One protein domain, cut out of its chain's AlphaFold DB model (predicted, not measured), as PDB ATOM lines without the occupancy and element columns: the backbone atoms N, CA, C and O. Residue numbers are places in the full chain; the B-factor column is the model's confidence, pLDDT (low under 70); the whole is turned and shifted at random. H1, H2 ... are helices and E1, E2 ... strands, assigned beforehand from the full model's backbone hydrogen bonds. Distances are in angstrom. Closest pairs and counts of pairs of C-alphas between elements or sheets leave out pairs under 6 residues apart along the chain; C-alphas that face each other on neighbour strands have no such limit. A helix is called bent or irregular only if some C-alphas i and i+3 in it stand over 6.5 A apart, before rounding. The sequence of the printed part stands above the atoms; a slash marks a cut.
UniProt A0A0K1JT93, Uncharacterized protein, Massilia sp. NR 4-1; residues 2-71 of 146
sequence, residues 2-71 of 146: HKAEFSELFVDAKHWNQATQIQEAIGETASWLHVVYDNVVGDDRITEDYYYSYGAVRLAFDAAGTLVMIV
ATOM      1  N   HIS A   2      -3.555  14.236  24.647       54.00
ATOM      2  CA  HIS A   2      -4.071  14.317  26.024       54.00
ATOM      3  C   HIS A   2      -3.114  14.725  27.166       54.00
ATOM      4  O   HIS A   2      -3.568  15.095  28.240       54.00
ATOM      5  N   LYS A   3      -1.789  14.673  26.972       53.50
ATOM      6  CA  LYS A   3      -0.793  15.018  28.010       53.50
ATOM      7  C   LYS A   3      -0.742  16.519  28.325       53.50
ATOM      8  O   LYS A   3      -0.524  16.893  29.472       53.50
ATOM      9  N   ALA A   4      -0.917  17.360  27.304       53.97
ATOM     10  CA  ALA A   4      -0.879  18.811  27.472       53.97
ATOM     11  C   ALA A   4      -2.088  19.299  28.278       53.97
ATOM     12  O   ALA A   4      -1.922  20.134  29.147       53.97
ATOM     13  N   GLU A   5      -3.260  18.691  28.085       60.38
ATOM     14  CA  GLU A   5      -4.523  19.130  28.692       60.38
ATOM     15  C   GLU A   5      -4.528  19.042  30.228       60.38
ATOM     16  O   GLU A   5      -4.948  19.985  30.890       60.38
ATOM     17  N   PHE A   6      -4.031  17.944  30.818       60.94
ATOM     18  CA  PHE A   6      -3.985  17.793  32.286       60.94
ATOM     19  C   PHE A   6      -2.874  18.599  32.924       60.94
ATOM     20  O   PHE A   6      -3.079  19.201  33.980       60.94
ATOM     21  N   SER A   7      -1.709  18.602  32.271       58.91
ATOM     22  CA  SER A   7      -0.607  19.434  32.711       58.91
ATOM     23  C   SER A   7      -1.040  20.888  32.695       58.91
ATOM     24  O   SER A   7      -0.892  21.533  33.711       58.91
ATOM     25  N   GLU A   8      -1.644  21.384  31.617       62.03
ATOM     26  CA  GLU A   8      -2.166  22.749  31.539       62.03
ATOM     27  C   GLU A   8      -3.246  22.987  32.593       62.03
ATOM     28  O   GLU A   8      -3.098  23.906  33.377       62.03
ATOM     29  N   LEU A   9      -4.264  22.133  32.735       64.88
ATOM     30  CA  LEU A   9      -5.339  22.376  33.704       64.88
ATOM     31  C   LEU A   9      -4.838  22.465  35.152       64.88
ATOM     32  O   LEU A   9      -5.242  23.360  35.891       64.88
ATOM     33  N   PHE A  10      -3.959  21.555  35.569       67.88
ATOM     34  CA  PHE A  10      -3.477  21.525  36.946       67.88
ATOM     35  C   PHE A  10      -2.306  22.492  37.181       67.88
ATOM     36  O   PHE A  10      -2.252  23.139  38.224       67.88
ATOM     37  N   VAL A  11      -1.396  22.657  36.213       67.94
ATOM     38  CA  VAL A  11      -0.313  23.655  36.281       67.94
ATOM     39  C   VAL A  11      -0.883  25.068  36.200       67.94
ATOM     40  O   VAL A  11      -0.479  25.917  36.987       67.94
ATOM     41  N   ASP A  12      -1.853  25.337  35.328       68.06
ATOM     42  CA  ASP A  12      -2.534  26.633  35.262       68.06
ATOM     43  C   ASP A  12      -3.344  26.886  36.529       68.06
ATOM     44  O   ASP A  12      -3.280  27.990  37.066       68.06
ATOM     45  N   ALA A  13      -4.019  25.871  37.083       65.56
ATOM     46  CA  ALA A  13      -4.666  26.000  38.387       65.56
ATOM     47  C   ALA A  13      -3.650  26.324  39.497       65.56
ATOM     48  O   ALA A  13      -3.883  27.234  40.294       65.56
ATOM     49  N   LYS A  14      -2.483  25.661  39.520       66.44
ATOM     50  CA  LYS A  14      -1.375  26.002  40.429       66.44
ATOM     51  C   LYS A  14      -0.854  27.425  40.195       66.44
ATOM     52  O   LYS A  14      -0.581  28.125  41.166       66.44
ATOM     53  N   HIS A  15      -0.750  27.887  38.947       65.00
ATOM     54  CA  HIS A  15      -0.329  29.254  38.620       65.00
ATOM     55  C   HIS A  15      -1.341  30.303  39.080       65.00
ATOM     56  O   HIS A  15      -0.947  31.303  39.677       65.00
ATOM     57  N   TRP A  16      -2.638  30.080  38.859       58.53
ATOM     58  CA  TRP A  16      -3.702  30.962  39.357       58.53
ATOM     59  C   TRP A  16      -3.680  31.038  40.886       58.53
ATOM     60  O   TRP A  16      -3.979  32.070  41.485       58.53
ATOM     61  N   ASN A  17      -3.251  29.956  41.526       62.06
ATOM     62  CA  ASN A  17      -3.122  29.869  42.966       62.06
ATOM     63  C   ASN A  17      -1.894  30.597  43.553       62.06
ATOM     64  O   ASN A  17      -1.869  30.866  44.749       62.06
ATOM     65  N   GLN A  18      -0.903  31.007  42.749       58.62
ATOM     66  CA  GLN A  18       0.267  31.759  43.246       58.62
ATOM     67  C   GLN A  18      -0.074  33.168  43.777       58.62
ATOM     68  O   GLN A  18       0.813  33.878  44.252       58.62
ATOM     69  N   ALA A  19      -1.341  33.586  43.710       51.06
ATOM     70  CA  ALA A  19      -1.783  34.917  44.110       51.06
ATOM     71  C   ALA A  19      -3.115  34.939  44.888       51.06
ATOM     72  O   ALA A  19      -3.824  35.941  44.808       51.06
ATOM     73  N   THR A  20      -3.482  33.875  45.625       56.97
ATOM     74  CA  THR A  20      -4.748  33.794  46.410       56.97
ATOM     75  C   THR A  20      -6.040  33.859  45.574       56.97
ATOM     76  O   THR A  20      -7.142  33.805  46.112       56.97
ATOM     77  N   GLN A  21      -5.933  33.905  44.241       65.44
ATOM     78  CA  GLN A  21      -7.054  34.218  43.350       65.44
ATOM     79  C   GLN A  21      -8.128  33.133  43.326       65.44
ATOM     80  O   GLN A  21      -9.301  33.457  43.182       65.44
ATOM     81  N   ILE A  22      -7.757  31.855  43.465       68.06
ATOM     82  CA  ILE A  22      -8.738  30.762  43.473       68.06
ATOM     83  C   ILE A  22      -9.536  30.772  44.777       68.06
ATOM     84  O   ILE A  22     -10.762  30.733  44.721       68.06
ATOM     85  N   GLN A  23      -8.881  30.874  45.938       69.31
ATOM     86  CA  GLN A  23      -9.589  30.932  47.221       69.31
ATOM     87  C   GLN A  23     -10.451  32.199  47.328       69.31
ATOM     88  O   GLN A  23     -11.592  32.125  47.781       69.31
ATOM     89  N   GLU A  24      -9.958  33.344  46.844       64.75
ATOM     90  CA  GLU A  24     -10.729  34.593  46.772       64.75
ATOM     91  C   GLU A  24     -11.933  34.469  45.823       64.75
ATOM     92  O   GLU A  24     -13.060  34.756  46.228       64.75
ATOM     93  N   ALA A  25     -11.741  33.960  44.600       64.25
ATOM     94  CA  ALA A  25     -12.831  33.748  43.641       64.25
ATOM     95  C   ALA A  25     -13.887  32.758  44.162       64.25
ATOM     96  O   ALA A  25     -15.089  32.913  43.915       64.25
ATOM     97  N   ILE A  26     -13.459  31.742  44.912       72.50
ATOM     98  CA  ILE A  26     -14.358  30.813  45.591       72.50
ATOM     99  C   ILE A  26     -15.118  31.522  46.717       72.50
ATOM    100  O   ILE A  26     -16.341  31.401  46.793       72.50
ATOM    101  N   GLY A  27     -14.435  32.311  47.548       63.84
ATOM    102  CA  GLY A  27     -15.052  33.088  48.625       63.84
ATOM    103  C   GLY A  27     -16.129  34.067  48.138       63.84
ATOM    104  O   GLY A  27     -17.099  34.323  48.850       63.84
ATOM    105  N   GLU A  28     -16.007  34.565  46.907       64.94
ATOM    106  CA  GLU A  28     -16.996  35.446  46.272       64.94
ATOM    107  C   GLU A  28     -18.207  34.706  45.672       64.94
ATOM    108  O   GLU A  28     -19.213  35.333  45.321       64.94
ATOM    109  N   THR A  29     -18.168  33.372  45.573       65.69
ATOM    110  CA  THR A  29     -19.231  32.573  44.954       65.69
ATOM    111  C   THR A  29     -19.995  31.737  45.985       65.69
ATOM    112  O   THR A  29     -19.509  30.763  46.546       65.69
ATOM    113  N   ALA A  30     -21.278  32.065  46.182       62.12
ATOM    114  CA  ALA A  30     -22.148  31.494  47.226       62.12
ATOM    115  C   ALA A  30     -22.451  29.979  47.118       62.12
ATOM    116  O   ALA A  30     -23.279  29.461  47.861       62.12
ATOM    117  N   SER A  31     -21.854  29.272  46.159       78.88
ATOM    118  CA  SER A  31     -22.113  27.852  45.872       78.88
ATOM    119  C   SER A  31     -21.005  26.916  46.354       78.88
ATOM    120  O   SER A  31     -21.123  25.704  46.162       78.88
ATOM    121  N   TRP A  32     -19.951  27.463  46.959       85.12
ATOM    122  CA  TRP A  32     -18.868  26.677  47.529       85.12
ATOM    123  C   TRP A  32     -19.016  26.526  49.038       85.12
ATOM    124  O   TRP A  32     -19.384  27.460  49.750       85.12
ATOM    125  N   LEU A  33     -18.703  25.331  49.523       83.19
ATOM    126  CA  LEU A  33     -18.546  25.028  50.938       83.19
ATOM    127  C   LEU A  33     -17.054  24.929  51.234       83.19
ATOM    128  O   LEU A  33     -16.354  24.167  50.572       83.19
ATOM    129  N   HIS A  34     -16.586  25.683  52.223       86.81
ATOM    130  CA  HIS A  34     -15.196  25.679  52.664       86.81
ATOM    131  C   HIS A  34     -15.083  24.960  54.013       86.81
ATOM    132  O   HIS A  34     -15.855  25.240  54.934       86.81
ATOM    133  N   VAL A  35     -14.138  24.029  54.113       82.69
ATOM    134  CA  VAL A  35     -13.821  23.272  55.326       82.69
ATOM    135  C   VAL A  35     -12.338  23.444  55.636       82.69
ATOM    136  O   VAL A  35     -11.493  23.165  54.792       82.69
ATOM    137  N   VAL A  36     -12.040  23.874  56.861       82.69
ATOM    138  CA  VAL A  36     -10.677  24.007  57.391       82.69
ATOM    139  C   VAL A  36     -10.458  22.924  58.437       82.69
ATOM    140  O   VAL A  36     -11.323  22.697  59.290       82.69
ATOM    141  N   TYR A  37      -9.310  22.263  58.382       79.50
ATOM    142  CA  TYR A  37      -8.934  21.215  59.319       79.50
ATOM    143  C   TYR A  37      -7.934  21.761  60.340       79.50
ATOM    144  O   TYR A  37      -6.771  21.995  60.030       79.50
ATOM    145  N   ASP A  38      -8.388  21.941  61.585       64.69
ATOM    146  CA  ASP A  38      -7.547  22.463  62.674       64.69
ATOM    147  C   ASP A  38      -6.476  21.457  63.141       64.69
ATOM    148  O   ASP A  38      -5.509  21.864  63.780       64.69
ATOM    149  N   ASN A  39      -6.649  20.153  62.868       53.88
ATOM    150  CA  ASN A  39      -5.694  19.072  63.143       53.88
ATOM    151  C   ASN A  39      -5.980  17.841  62.256       53.88
ATOM    152  O   ASN A  39      -7.138  17.495  62.025       53.88
ATOM    153  N   VAL A  40      -4.901  17.187  61.812       54.75
ATOM    154  CA  VAL A  40      -4.809  16.081  60.838       54.75
ATOM    155  C   VAL A  40      -5.886  14.998  60.998       54.75
ATOM    156  O   VAL A  40      -5.918  14.269  61.992       54.75
ATOM    157  N   VAL A  41      -6.704  14.831  59.957       43.28
ATOM    158  CA  VAL A  41      -7.425  13.586  59.662       43.28
ATOM    159  C   VAL A  41      -7.298  13.331  58.156       43.28
ATOM    160  O   VAL A  41      -8.007  13.956  57.373       43.28
ATOM    161  N   GLY A  42      -6.401  12.425  57.749       57.97
ATOM    162  CA  GLY A  42      -6.151  12.082  56.340       57.97
ATOM    163  C   GLY A  42      -4.712  12.367  55.904       57.97
ATOM    164  O   GLY A  42      -3.823  12.346  56.746       57.97
ATOM    165  N   ASP A  43      -4.497  12.605  54.605       61.47
ATOM    166  CA  ASP A  43      -3.204  13.026  54.044       61.47
ATOM    167  C   ASP A  43      -2.703  14.276  54.785       61.47
ATOM    168  O   ASP A  43      -3.324  15.339  54.700       61.47
ATOM    169  N   ASP A  44      -1.594  14.130  55.520       65.94
ATOM    170  CA  ASP A  44      -0.967  15.141  56.388       65.94
ATOM    171  C   ASP A  44      -0.666  16.471  55.673       65.94
ATOM    172  O   ASP A  44      -0.314  17.466  56.312       65.94
ATOM    173  N   ARG A  45      -0.780  16.494  54.344       73.06
ATOM    174  CA  ARG A  45      -0.562  17.669  53.511       73.06
ATOM    175  C   ARG A  45      -1.798  18.534  53.338       73.06
ATOM    176  O   ARG A  45      -1.612  19.694  53.010       73.06
ATOM    177  N   ILE A  46      -3.020  18.036  53.539       83.44
ATOM    178  CA  ILE A  46      -4.249  18.804  53.271       83.44
ATOM    179  C   ILE A  46      -4.730  19.507  54.540       83.44
ATOM    180  O   ILE A  46      -5.010  18.871  55.555       83.44
ATOM    181  N   THR A  47      -4.899  20.825  54.463       83.44
ATOM    182  CA  THR A  47      -5.418  21.650  55.568       83.44
ATOM    183  C   THR A  47      -6.732  22.344  55.241       83.44
ATOM    184  O   THR A  47      -7.482  22.685  56.157       83.44
ATOM    185  N   GLU A  48      -7.045  22.530  53.957       87.25
ATOM    186  CA  GLU A  48      -8.277  23.182  53.507       87.25
ATOM    187  C   GLU A  48      -8.909  22.434  52.333       87.25
ATOM    188  O   GLU A  48      -8.218  22.009  51.406       87.25
ATOM    189  N   ASP A  49     -10.236  22.332  52.347       87.75
ATOM    190  CA  ASP A  49     -11.033  21.799  51.247       87.75
ATOM    191  C   ASP A  49     -12.139  22.767  50.824       87.75
ATOM    192  O   ASP A  49     -12.892  23.292  51.649       87.75
ATOM    193  N   TYR A  50     -12.332  22.884  49.514       89.56
ATOM    194  CA  TYR A  50     -13.431  23.626  48.907       89.56
ATOM    195  C   TYR A  50     -14.286  22.688  48.061       89.56
ATOM    196  O   TYR A  50     -13.787  22.050  47.138       89.56
ATOM    197  N   TYR A  51     -15.586  22.626  48.346       88.69
ATOM    198  CA  TYR A  51     -16.551  21.765  47.661       88.69
ATOM    199  C   TYR A  51     -17.557  22.592  46.865       88.69
ATOM    200  O   TYR A  51     -18.185  23.495  47.413       88.69
ATOM    201  N   TYR A  52     -17.786  22.234  45.605       88.19
ATOM    202  CA  TYR A  52     -18.787  22.857  44.740       88.19
ATOM    203  C   TYR A  52     -19.902  21.884  44.375       88.19
ATOM    204  O   TYR A  52     -19.667  20.684  44.222       88.19
ATOM    205  N   SER A  53     -21.117  22.414  44.186       85.69
ATOM    206  CA  SER A  53     -22.273  21.678  43.653       85.69
ATOM    207  C   SER A  53     -22.473  20.316  44.333       85.69
ATOM    208  O   SER A  53     -22.445  19.273  43.684       85.69
ATOM    209  N   TYR A  54     -22.652  20.336  45.657       85.25
ATOM    210  CA  TYR A  54     -22.859  19.134  46.477       85.25
ATOM    211  C   TYR A  54     -21.704  18.115  46.420       85.25
ATOM    212  O   TYR A  54     -21.923  16.924  46.610       85.25
ATOM    213  N   GLY A  55     -20.474  18.584  46.191       85.75
ATOM    214  CA  GLY A  55     -19.275  17.741  46.168       85.75
ATOM    215  C   GLY A  55     -18.932  17.166  44.795       85.75
ATOM    216  O   GLY A  55     -18.037  16.332  44.706       85.75
ATOM    217  N   ALA A  56     -19.589  17.633  43.728       90.31
ATOM    218  CA  ALA A  56     -19.230  17.292  42.353       90.31
ATOM    219  C   ALA A  56     -17.776  17.667  42.018       90.31
ATOM    220  O   ALA A  56     -17.128  16.984  41.226       90.31
ATOM    221  N   VAL A  57     -17.272  18.746  42.627       91.19
ATOM    222  CA  VAL A  57     -15.863  19.153  42.567       91.19
ATOM    223  C   VAL A  57     -15.370  19.433  43.982       91.19
ATOM    224  O   VAL A  57     -16.040  20.144  44.734       91.19
ATOM    225  N   ARG A  58     -14.198  18.899  44.326       91.88
ATOM    226  CA  ARG A  58     -13.435  19.235  45.531       91.88
ATOM    227  C   ARG A  58     -12.053  19.730  45.126       91.88
ATOM    228  O   ARG A  58     -11.400  19.104  44.296       91.88
ATOM    229  N   LEU A  59     -11.611  20.818  45.737       90.44
ATOM    230  CA  LEU A  59     -10.249  21.332  45.642       90.44
ATOM    231  C   LEU A  59      -9.613  21.237  47.025       90.44
ATOM    232  O   LEU A  59     -10.194  21.752  47.979       90.44
ATOM    233  N   ALA A  60      -8.462  20.583  47.118       89.00
ATOM    234  CA  ALA A  60      -7.731  20.401  48.363       89.00
ATOM    235  C   ALA A  60      -6.424  21.193  48.334       89.00
ATOM    236  O   ALA A  60      -5.673  21.135  47.351       89.00
ATOM    237  N   PHE A  61      -6.157  21.912  49.420       86.38
ATOM    238  CA  PHE A  61      -5.001  22.783  49.566       86.38
ATOM    239  C   PHE A  61      -4.166  22.408  50.785       86.38
ATOM    240  O   PHE A  61      -4.697  21.951  51.803       86.38
ATOM    241  N   ASP A  62      -2.860  22.639  50.671       86.12
ATOM    242  CA  ASP A  62      -1.923  22.479  51.775       86.12
ATOM    243  C   ASP A  62      -1.852  23.688  52.714       86.12
ATOM    244  O   ASP A  62      -2.478  24.726  52.488       86.12
ATOM    245  N   ALA A  63      -1.040  23.562  53.767       82.75
ATOM    246  CA  ALA A  63      -0.836  24.606  54.770       82.75
ATOM    247  C   ALA A  63      -0.204  25.896  54.208       82.75
ATOM    248  O   ALA A  63      -0.287  26.949  54.841       82.75
ATOM    249  N   ALA A  64       0.459  25.822  53.049       82.06
ATOM    250  CA  ALA A  64       0.977  26.984  52.330       82.06
ATOM    251  C   ALA A  64      -0.078  27.604  51.395       82.06
ATOM    252  O   ALA A  64       0.203  28.603  50.732       82.06
ATOM    253  N   GLY A  65      -1.283  27.030  51.352       78.81
ATOM    254  CA  GLY A  65      -2.360  27.414  50.458       78.81
ATOM    255  C   GLY A  65      -2.154  26.912  49.033       78.81
ATOM    256  O   GLY A  65      -2.773  27.465  48.131       78.81
ATOM    257  N   THR A  66      -1.299  25.911  48.796       83.50
ATOM    258  CA  THR A  66      -1.013  25.332  47.473       83.50
ATOM    259  C   THR A  66      -2.063  24.290  47.102       83.50
ATOM    260  O   THR A  66      -2.335  23.396  47.894       83.50
ATOM    261  N   LEU A  67      -2.628  24.360  45.892       85.38
ATOM    262  CA  LEU A  67      -3.500  23.305  45.367       85.38
ATOM    263  C   LEU A  67      -2.701  22.008  45.181       85.38
ATOM    264  O   LEU A  67      -1.785  21.963  44.354       85.38
ATOM    265  N   VAL A  68      -3.081  20.963  45.914       86.56
ATOM    266  CA  VAL A  68      -2.430  19.642  45.870       86.56
ATOM    267  C   VAL A  68      -3.294  18.588  45.187       86.56
ATOM    268  O   VAL A  68      -2.772  17.645  44.602       86.56
ATOM    269  N   MET A  69      -4.621  18.757  45.194       89.75
ATOM    270  CA  MET A  69      -5.525  17.778  44.594       89.75
ATOM    271  C   MET A  69      -6.844  18.392  44.123       89.75
ATOM    272  O   MET A  69      -7.441  19.244  44.782       89.75
ATOM    273  N   ILE A  70      -7.330  17.890  42.991       90.69
ATOM    274  CA  ILE A  70      -8.672  18.114  42.460       90.69
ATOM    275  C   ILE A  70      -9.394  16.768  42.443       90.69
ATOM    276  O   ILE A  70      -8.880  15.799  41.886       90.69
ATOM    277  N   VAL A  71     -10.598  16.709  43.010       92.88
ATOM    278  CA  VAL A  71     -11.461  15.523  42.949       92.88
ATOM    279  C   VAL A  71     -12.736  15.854  42.190       92.88
ATOM    280  O   VAL A  71     -13.413  16.837  42.490       92.88
TER     281      VAL A  71
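What this domain is: This is residues 2 to 71 of the 146 residues of an uncharacterized protein of Massilia sp. NR 4-1 (UniProt A0A0K1JT93). A small twisted sheet of four antiparallel strands has the short helix H2 across one face, and the longer helix H1 reaches away from the sheet's E4 side as an arm, its residues 2 to 9 sticking out. A long loop, residues 37 to 47, joins E1 and E2. The printed part has 70 residues, with two named helices and then four named strands along it; the sheet's order is E1 - E2 - E3 - E4, and the class is mixed, helices and strands. The whole is compact, with a radius of gyration of the C-alphas of 12.3 A, and spans 36 by 28 by 24 A, the free end of H1 adding to its length.

Where its parts are: H1 is residues 2 to 17, 23.0 A from C-alpha 2 at (-4.071, 14.317, 26.024) to C-alpha 17 at (-3.122, 29.869, 42.966). It is neither bent nor irregular, but only just: C-alphas 3 and 6 are 6.0 A apart. H2 is residues 21 to 27, 9.6 A long. The strands are E1, residues 32 to 36, 13.1 A; E2, residues 48 to 52, 13.7 A; E3, residues 57 to 61, 13.4 A; and E4, residues 67 to 71, 11.4 A, ending at C-alpha 71 at (-11.461, 15.523, 42.949).

How they stand to each other: The strands form a meander, each the antiparallel neighbour of the one before, and their lines turn by 53 degrees from edge to edge. In the hairpin E1 and E2, N 33 and O 51 are within hydrogen-bond range at 2.8 A. In the hairpin E2 and E3, N 50 and O 59 are at 2.9 A. In the hairpin E3 and E4, N 71 and O 58 are at 2.8 A. The edge strands E1 and E4 are apart. H2 is on the sheet at a height over the sheet of 9.4 A. It lies over E2 and only just runs across the strands, at 62 degrees to E2 on the local plane. The closest C-alphas of H2 and E1 are those of Ile 26 and Trp 32, 6.4 A apart. H1 is on the sheet but only grazes it with residues 10 to 17; its closest C-alphas with E4 are Lys 14 and Leu 67, 6.0 A apart. H1 and H2 are close but not clearly touching, about perpendicular at 73 degrees, with the C-alphas of Trp 16 and Ile 22 closest at 6.5 A. Each O i to N i+4 pair is within hydrogen-bond range in H2, and 11 of 12 are in H1.

The domain as a whole: The C-alphas farthest apart are those of His 2 and Asp 38, 37.7 A. The printed part has no cut. The link E1 to E2, 11 residues, is long; the others are tight. The mean pLDDT of the printed part is 73.3, and 35 residues are under 70: 2 to 25, 27 to 30 and 38 to 44.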